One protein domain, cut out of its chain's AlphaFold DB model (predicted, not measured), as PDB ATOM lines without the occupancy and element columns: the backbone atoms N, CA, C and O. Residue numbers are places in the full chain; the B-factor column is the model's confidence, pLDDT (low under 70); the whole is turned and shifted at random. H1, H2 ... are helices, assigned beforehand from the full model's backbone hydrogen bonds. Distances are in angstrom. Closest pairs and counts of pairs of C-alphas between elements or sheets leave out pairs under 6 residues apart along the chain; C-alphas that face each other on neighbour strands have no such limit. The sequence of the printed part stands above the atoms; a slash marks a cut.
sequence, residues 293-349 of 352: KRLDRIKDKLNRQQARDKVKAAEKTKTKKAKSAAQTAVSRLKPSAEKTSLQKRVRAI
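This is residues 293 to 349 of the 352 residues of the protein "Minor extracellular protease Epr" of Bacillus velezensis (UniProt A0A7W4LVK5). One long helix, H1, has two shorter helices, H2 and H3, folded back along its later part, and the three make a small up-and-down bundle, each running against the one before it; residues 293 to 298 of H1 stick out. The printed part has 57 residues, 49 of them in the three named helices H1, H2 and H3, in that order along the chain, with no named strand; the class is all helix. The whole is compact, with a radius of gyration of the C-alphas of 11.3 A, and a rod of 37 by 17 by 13 A.

H1, residues 293 to 317, runs 36.2 A from C-alpha 293 at (98.346, 74.597, 125.215). H2, residues 320 to 331, measures 16.5 A. H3, residues 337 to 348, measures 17.0 A and ends at (75.217, 97.507, 113.080).

H1 and H2, a helical hairpin, touch at a shallow tilt of 25 degrees, opposite ways; their closest C-alphas, of Ala 314 and Ala 322, are 4.7 A apart. H1 touches H3 with residues 307 to 315 alone, the same way at 21 degrees, a shallow tilt; the closest C-alphas, of Val 311 and Val 346, are 6.4 A apart. H2 and H3, also a helical hairpin, touch at a shallow tilt of 19 degrees, closest at the C-alphas of Val 330 and Lys 339, 6.3 A. In H1, H2 and H3 every O i to N i+4 pair is within hydrogen-bond range.

The C-alphas of Lys 293 and Lys 318, the two farthest apart, are 36.8 A apart. The printed part has no cut, both links are tight, and no printed residue is under 70 in pLDDT.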
ATOM      1  N   LYS A 293      98.511  74.179 126.620       97.50
ATOM      2  CA  LYS A 293      98.346  74.597 125.215       97.50
ATOM      3  C   LYS A 293      97.048  74.076 124.592       97.50
ATOM      4  O   LYS A 293      96.404  74.775 123.809       97.50
ATOM      5  N   ARG A 294      96.657  72.836 124.905       98.06
ATOM      6  CA  ARG A 294      95.375  72.265 124.455       98.06
ATOM      7  C   ARG A 294      94.199  73.001 125.089       98.06
ATOM      8  O   ARG A 294      93.268  73.373 124.381       98.06
ATOM      9  N   LEU A 295      94.269  73.262 126.392       97.00
ATOM     10  CA  LEU A 295      93.242  73.987 127.134       97.00
ATOM     11  C   LEU A 295      93.036  75.412 126.596       97.00
ATOM     12  O   LEU A 295      91.895  75.853 126.480       97.00
ATOM     13  N   ASP A 296      94.104  76.106 126.207       95.81
ATOM     14  CA  ASP A 296      94.011  77.442 125.609       95.81
ATOM     15  C   ASP A 296      93.259  77.426 124.277       95.81
ATOM     16  O   ASP A 296      92.389  78.268 124.048       95.81
ATOM     17  N   ARG A 297      93.495  76.416 123.430       95.00
ATOM     18  CA  ARG A 297      92.720  76.237 122.190       95.00
ATOM     19  C   ARG A 297      91.238  75.972 122.465       95.00
ATOM     20  O   ARG A 297      90.381  76.498 121.755       95.00
ATOM     21  N   ILE A 298      90.925  75.183 123.495       95.81
ATOM     22  CA  ILE A 298      89.538  74.898 123.906       95.81
ATOM     23  C   ILE A 298      88.851  76.178 124.392       95.81
ATOM     24  O   ILE A 298      87.737  76.473 123.960       95.81
ATOM     25  N   LYS A 299      89.526  76.971 125.234       94.75
ATOM     26  CA  LYS A 299      89.023  78.268 125.712       94.75
ATOM     27  C   LYS A 299      88.774  79.236 124.563       94.75
ATOM     28  O   LYS A 299      87.723  79.867 124.519       94.75
ATOM     29  N   ASP A 300      89.689  79.311 123.600       93.75
ATOM     30  CA  ASP A 300      89.515  80.152 122.414       93.75
ATOM     31  C   ASP A 300      88.304  79.726 121.576       93.75
ATOM     32  O   ASP A 300      87.594  80.573 121.032       93.75
ATOM     33  N   LYS A 301      88.056  78.416 121.451       93.31
ATOM     34  CA  LYS A 301      86.874  77.879 120.761       93.31
ATOM     35  C   LYS A 301      85.588  78.223 121.518       93.31
ATOM     36  O   LYS A 301      84.631  78.688 120.901       93.31
ATOM     37  N   LEU A 302      85.578  78.047 122.840       94.50
ATOM     38  CA  LEU A 302      84.434  78.369 123.695       94.50
ATOM     39  C   LEU A 302      84.096  79.863 123.648       94.50
ATOM     40  O   LEU A 302      82.945  80.222 123.418       94.50
ATOM     41  N   ASN A 303      85.099  80.731 123.792       94.38
ATOM     42  CA  ASN A 303      84.917  82.181 123.749       94.38
ATOM     43  C   ASN A 303      84.328  82.633 122.407       94.38
ATOM     44  O   ASN A 303      83.408  83.451 122.384       94.38
ATOM     45  N   ARG A 304      84.807  82.066 121.290       94.56
ATOM     46  CA  ARG A 304      84.244  82.321 119.955       94.56
ATOM     47  C   ARG A 304      82.786  81.889 119.856       94.56
ATOM     48  O   ARG A 304      81.959  82.679 119.407       94.56
ATOM     49  N   GLN A 305      82.452  80.690 120.329       93.94
ATOM     50  CA  GLN A 305      81.072  80.200 120.336       93.94
ATOM     51  C   GLN A 305      80.148  81.125 121.145       93.94
ATOM     52  O   GLN A 305      79.136  81.594 120.634       93.94
ATOM     53  N   GLN A 306      80.549  81.485 122.365       94.81
ATOM     54  CA  GLN A 306      79.780  82.391 123.219       94.81
ATOM     55  C   GLN A 306      79.611  83.786 122.616       94.81
ATOM     56  O   GLN A 306      78.553  84.398 122.760       94.81
ATOM     57  N   ALA A 307      80.645  84.306 121.950       96.69
ATOM     58  CA  ALA A 307      80.560  85.578 121.251       96.69
ATOM     59  C   ALA A 307      79.548  85.502 120.100       96.69
ATOM     60  O   ALA A 307      78.679  86.367 120.019       96.69
ATOM     61  N   ARG A 308      79.590  84.448 119.270       96.56
ATOM     62  CA  ARG A 308      78.601  84.219 118.200       96.56
ATOM     63  C   ARG A 308      77.178  84.165 118.748       96.56
ATOM     64  O   ARG A 308      76.303  84.843 118.214       96.56
ATOM     65  N   ASP A 309      76.955  83.398 119.810       96.00
ATOM     66  CA  ASP A 309      75.622  83.194 120.381       96.00
ATOM     67  C   ASP A 309      75.068  84.485 120.995       96.00
ATOM     68  O   ASP A 309      73.911  84.840 120.767       96.00
ATOM     69  N   LYS A 310      75.910  85.260 121.690       96.81
ATOM     70  CA  LYS A 310      75.524  86.568 122.241       96.81
ATOM     71  C   LYS A 310      75.263  87.609 121.157       96.81
ATOM     72  O   LYS A 310      74.320  88.381 121.295       96.81
ATOM     73  N   VAL A 311      76.052  87.626 120.080       97.56
ATOM     74  CA  VAL A 311      75.811  88.509 118.926       97.56
ATOM     75  C   VAL A 311      74.465  88.168 118.282       97.56
ATOM     76  O   VAL A 311      73.642  89.064 118.127       97.56
ATOM     77  N   LYS A 312      74.190  86.884 118.015       97.25
ATOM     78  CA  LYS A 312      72.892  86.422 117.486       97.25
ATOM     79  C   LYS A 312      71.724  86.807 118.401       97.25
ATOM     80  O   LYS A 312      70.701  87.304 117.935       97.25
ATOM     81  N   ALA A 313      71.873  86.614 119.712       96.25
ATOM     82  CA  ALA A 313      70.852  86.997 120.684       96.25
ATOM     83  C   ALA A 313      70.615  88.519 120.700       96.25
ATOM     84  O   ALA A 313      69.468  88.968 120.775       96.25
ATOM     85  N   ALA A 314      71.675  89.323 120.585       96.69
ATOM     86  CA  ALA A 314      71.581  90.779 120.521       96.69
ATOM     87  C   ALA A 314      70.929  91.267 119.220       96.69
ATOM     88  O   ALA A 314      70.099  92.171 119.267       96.69
ATOM     89  N   GLU A 315      71.243  90.645 118.082       96.25
ATOM     90  CA  GLU A 315      70.604  90.920 116.787       96.25
ATOM     91  C   GLU A 315      69.097  90.620 116.821       96.25
ATOM     92  O   GLU A 315      68.304  91.395 116.285       96.25
ATOM     93  N   LYS A 316      68.696  89.531 117.497       96.12
ATOM     94  CA  LYS A 316      67.291  89.124 117.644       96.12
ATOM     95  C   LYS A 316      66.506  90.041 118.586       96.12
ATOM     96  O   LYS A 316      65.415  90.488 118.251       96.12
ATOM     97  N   THR A 317      67.044  90.291 119.779       95.94
ATOM     98  CA  THR A 317      66.334  91.010 120.856       95.94
ATOM     99  C   THR A 317      66.426  92.529 120.742       95.94
ATOM    100  O   THR A 317      65.526  93.222 121.203       95.94
ATOM    101  N   LYS A 318      67.508  93.050 120.147       94.25
ATOM    102  CA  LYS A 318      67.790  94.483 119.966       94.25
ATOM    103  C   LYS A 318      67.702  95.318 121.251       94.25
ATOM    104  O   LYS A 318      67.401  96.501 121.186       94.25
ATOM    105  N   THR A 319      68.005  94.736 122.415       96.12
ATOM    106  CA  THR A 319      68.051  95.471 123.692       96.12
ATOM    107  C   THR A 319      69.448  96.024 123.980       96.12
ATOM    108  O   THR A 319      70.462  95.428 123.591       96.12
ATOM    109  N   LYS A 320      69.531  97.129 124.738       94.38
ATOM    110  CA  LYS A 320      70.812  97.706 125.192       94.38
ATOM    111  C   LYS A 320      71.645  96.679 125.971       94.38
ATOM    112  O   LYS A 320      72.826  96.505 125.688       94.38
ATOM    113  N   LYS A 321      71.003  95.919 126.869       95.69
ATOM    114  CA  LYS A 321      71.632  94.855 127.674       95.69
ATOM    115  C   LYS A 321      72.261  93.761 126.809       95.69
ATOM    116  O   LYS A 321      73.411  93.386 127.039       95.69
ATOM    117  N   ALA A 322      71.540  93.260 125.803       95.38
ATOM    118  CA  ALA A 322      72.059  92.215 124.921       95.38
ATOM    119  C   ALA A 322      73.204  92.734 124.035       95.38
ATOM    120  O   ALA A 322      74.221  92.052 123.897       95.38
ATOM    121  N   LYS A 323      73.090  93.962 123.504       95.81
ATOM    122  CA  LYS A 323      74.165  94.609 122.733       95.81
ATOM    123  C   LYS A 323      75.437  94.769 123.568       95.81
ATOM    124  O   LYS A 323      76.508  94.382 123.103       95.81
ATOM    125  N   SER A 324      75.329  95.246 124.811       96.31
ATOM    126  CA  SER A 324      76.471  95.350 125.728       96.31
ATOM    127  C   SER A 324      77.090  93.984 126.039       96.31
ATOM    128  O   SER A 324      78.305  93.827 125.940       96.31
ATOM    129  N   ALA A 325      76.279  92.959 126.319       96.12
ATOM    130  CA  ALA A 325      76.782  91.606 126.565       96.12
ATOM    131  C   ALA A 325      77.536  91.018 125.353       96.12
ATOM    132  O   ALA A 325      78.556  90.344 125.526       96.12
ATOM    133  N   ALA A 326      77.064  91.292 124.133       96.50
ATOM    134  CA  ALA A 326      77.735  90.905 122.896       96.50
ATOM    135  C   ALA A 326      79.055  91.669 122.692       96.50
ATOM    136  O   ALA A 326      80.072  91.045 122.390       96.50
ATOM    137  N   GLN A 327      79.082  92.987 122.932       96.31
ATOM    138  CA  GLN A 327      80.310  93.795 122.886       96.31
ATOM    139  C   GLN A 327      81.378  93.249 123.840       96.31
ATOM    140  O   GLN A 327      82.518  93.033 123.427       96.31
ATOM    141  N   THR A 328      80.999  92.962 125.089       97.00
ATOM    142  CA  THR A 328      81.903  92.388 126.095       97.00
ATOM    143  C   THR A 328      82.412  91.003 125.698       97.00
ATOM    144  O   THR A 328      83.567  90.676 125.953       97.00
ATOM    145  N   ALA A 329      81.581  90.160 125.083       95.94
ATOM    146  CA  ALA A 329      82.016  88.833 124.651       95.94
ATOM    147  C   ALA A 329      82.989  88.900 123.464       95.94
ATOM    148  O   ALA A 329      83.997  88.197 123.453       95.94
ATOM    149  N   VAL A 330      82.722  89.776 122.492       96.62
ATOM    150  CA  VAL A 330      83.570  89.951 121.307       96.62
ATOM    151  C   VAL A 330      84.905  90.619 121.656       96.62
ATOM    152  O   VAL A 330      85.936  90.258 121.087       96.62
ATOM    153  N   SER A 331      84.934  91.556 122.612       94.88
ATOM    154  CA  SER A 331      86.182  92.222 123.017       94.88
ATOM    155  C   SER A 331      87.213  91.245 123.598       94.88
ATOM    156  O   SER A 331      88.404  91.408 123.328       94.88
ATOM    157  N   ARG A 332      86.750  90.188 124.285       92.06
ATOM    158  CA  ARG A 332      87.562  89.106 124.876       92.06
ATOM    159  C   ARG A 332      88.180  88.143 123.857       92.06
ATOM    160  O   ARG A 332      89.019  87.329 124.232       92.06
ATOM    161  N   LEU A 333      87.772  88.189 122.586       94.75
ATOM    162  CA  LEU A 333      88.346  87.323 121.555       94.75
ATOM    163  C   LEU A 333      89.781  87.741 121.215       94.75
ATOM    164  O   LEU A 333      90.106  88.930 121.190       94.75
ATOM    165  N   LYS A 334      90.628  86.767 120.870       92.06
ATOM    166  CA  LYS A 334      91.944  87.037 120.274       92.06
ATOM    167  C   LYS A 334      91.785  87.713 118.898       92.06
ATOM    168  O   LYS A 334      90.778  87.460 118.222       92.06
ATOM    169  N   PRO A 335      92.739  88.571 118.477       94.38
ATOM    170  CA  PRO A 335      92.735  89.159 117.139       94.38
ATOM    171  C   PRO A 335      92.558  88.084 116.062       94.38
ATOM    172  O   PRO A 335      93.275  87.087 116.041       94.38
ATOM    173  N   SER A 336      91.533  88.244 115.229       95.00
ATOM    174  CA  SER A 336      91.174  87.307 114.164       95.00
ATOM    175  C   SER A 336      90.165  87.960 113.222       95.00
ATOM    176  O   SER A 336      89.420  88.851 113.636       95.00
ATOM    177  N   ALA A 337      90.080  87.475 111.981       95.19
ATOM    178  CA  ALA A 337      89.060  87.917 111.028       95.19
ATOM    179  C   ALA A 337      87.634  87.753 111.591       95.19
ATOM    180  O   ALA A 337      86.768  88.606 111.405       95.19
ATOM    181  N   GLU A 338      87.409  86.686 112.362       94.75
ATOM    182  CA  GLU A 338      86.138  86.435 113.032       94.75
ATOM    183  C   GLU A 338      85.800  87.510 114.073       94.75
ATOM    184  O   GLU A 338      84.668  87.994 114.102       94.75
ATOM    185  N   LYS A 339      86.771  87.932 114.898       96.69
ATOM    186  CA  LYS A 339      86.576  89.036 115.850       96.69
ATOM    187  C   LYS A 339      86.149  90.302 115.114       96.69
ATOM    188  O   LYS A 339      85.145  90.902 115.493       96.69
ATOM    189  N   THR A 340      86.860  90.668 114.050       96.50
ATOM    190  CA  THR A 340      86.552  91.849 113.228       96.50
ATOM    191  C   THR A 340      85.138  91.772 112.643       96.50
ATOM    192  O   THR A 340      84.371  92.734 112.728       96.50
ATOM    193  N   SER A 341      84.745  90.605 112.126       97.12
ATOM    194  CA  SER A 341      83.401  90.365 111.590       97.12
ATOM    195  C   SER A 341      82.307  90.514 112.657       97.12
ATOM    196  O   SER A 341      81.341  91.258 112.467       97.12
ATOM    197  N   LEU A 342      82.478  89.889 113.828       97.44
ATOM    198  CA  LEU A 342      81.522  90.005 114.935       97.44
ATOM    199  C   LEU A 342      81.442  91.441 115.477       97.44
ATOM    200  O   LEU A 342      80.350  91.903 115.803       97.44
ATOM    201  N   GLN A 343      82.551  92.186 115.524       97.38
ATOM    202  CA  GLN A 343      82.546  93.602 115.910       97.38
ATOM    203  C   GLN A 343      81.705  94.449 114.951       97.38
ATOM    204  O   GLN A 343      80.905  95.270 115.406       97.38
ATOM    205  N   LYS A 344      81.850  94.235 113.637       96.88
ATOM    206  CA  LYS A 344      81.051  94.934 112.619       96.88
ATOM    207  C   LYS A 344      79.560  94.650 112.803       96.88
ATOM    208  O   LYS A 344      78.765  95.587 112.847       96.88
ATOM    209  N   ARG A 345      79.195  93.379 113.006       97.75
ATOM    210  CA  ARG A 345      77.810  92.960 113.274       97.75
ATOM    211  C   ARG A 345      77.225  93.642 114.507       97.75
ATOM    212  O   ARG A 345      76.154  94.230 114.432       97.75
ATOM    213  N   VAL A 346      77.960  93.657 115.617       96.62
ATOM    214  CA  VAL A 346      77.516  94.296 116.867       96.62
ATOM    215  C   VAL A 346      77.323  95.808 116.712       96.62
ATOM    216  O   VAL A 346      76.373  96.360 117.270       96.62
ATOM    217  N   ARG A 347      78.189  96.490 115.948       95.19
ATOM    218  CA  ARG A 347      78.048  97.929 115.649       95.19
ATOM    219  C   ARG A 347      76.775  98.229 114.855       95.19
ATOM    220  O   ARG A 347      76.123  99.225 115.148       95.19
ATOM    221  N   ALA A 348      76.399  97.350 113.927       95.50
ATOM    222  CA  ALA A 348      75.217  97.507 113.080       95.50
ATOM    223  C   ALA A 348      73.872  97.326 113.820       95.50
ATOM    224  O   ALA A 348      72.830  97.718 113.296       95.50
ATOM    225  N   ILE A 349      73.862  96.766 115.038       94.81
ATOM    226  CA  ILE A 349      72.629  96.576 115.821       94.81
ATOM    227  C   ILE A 349      72.064  97.938 116.249       94.81
ATOM    228  O   ILE A 349      72.638  98.616 117.109       94.81
TER     229      ILE A 349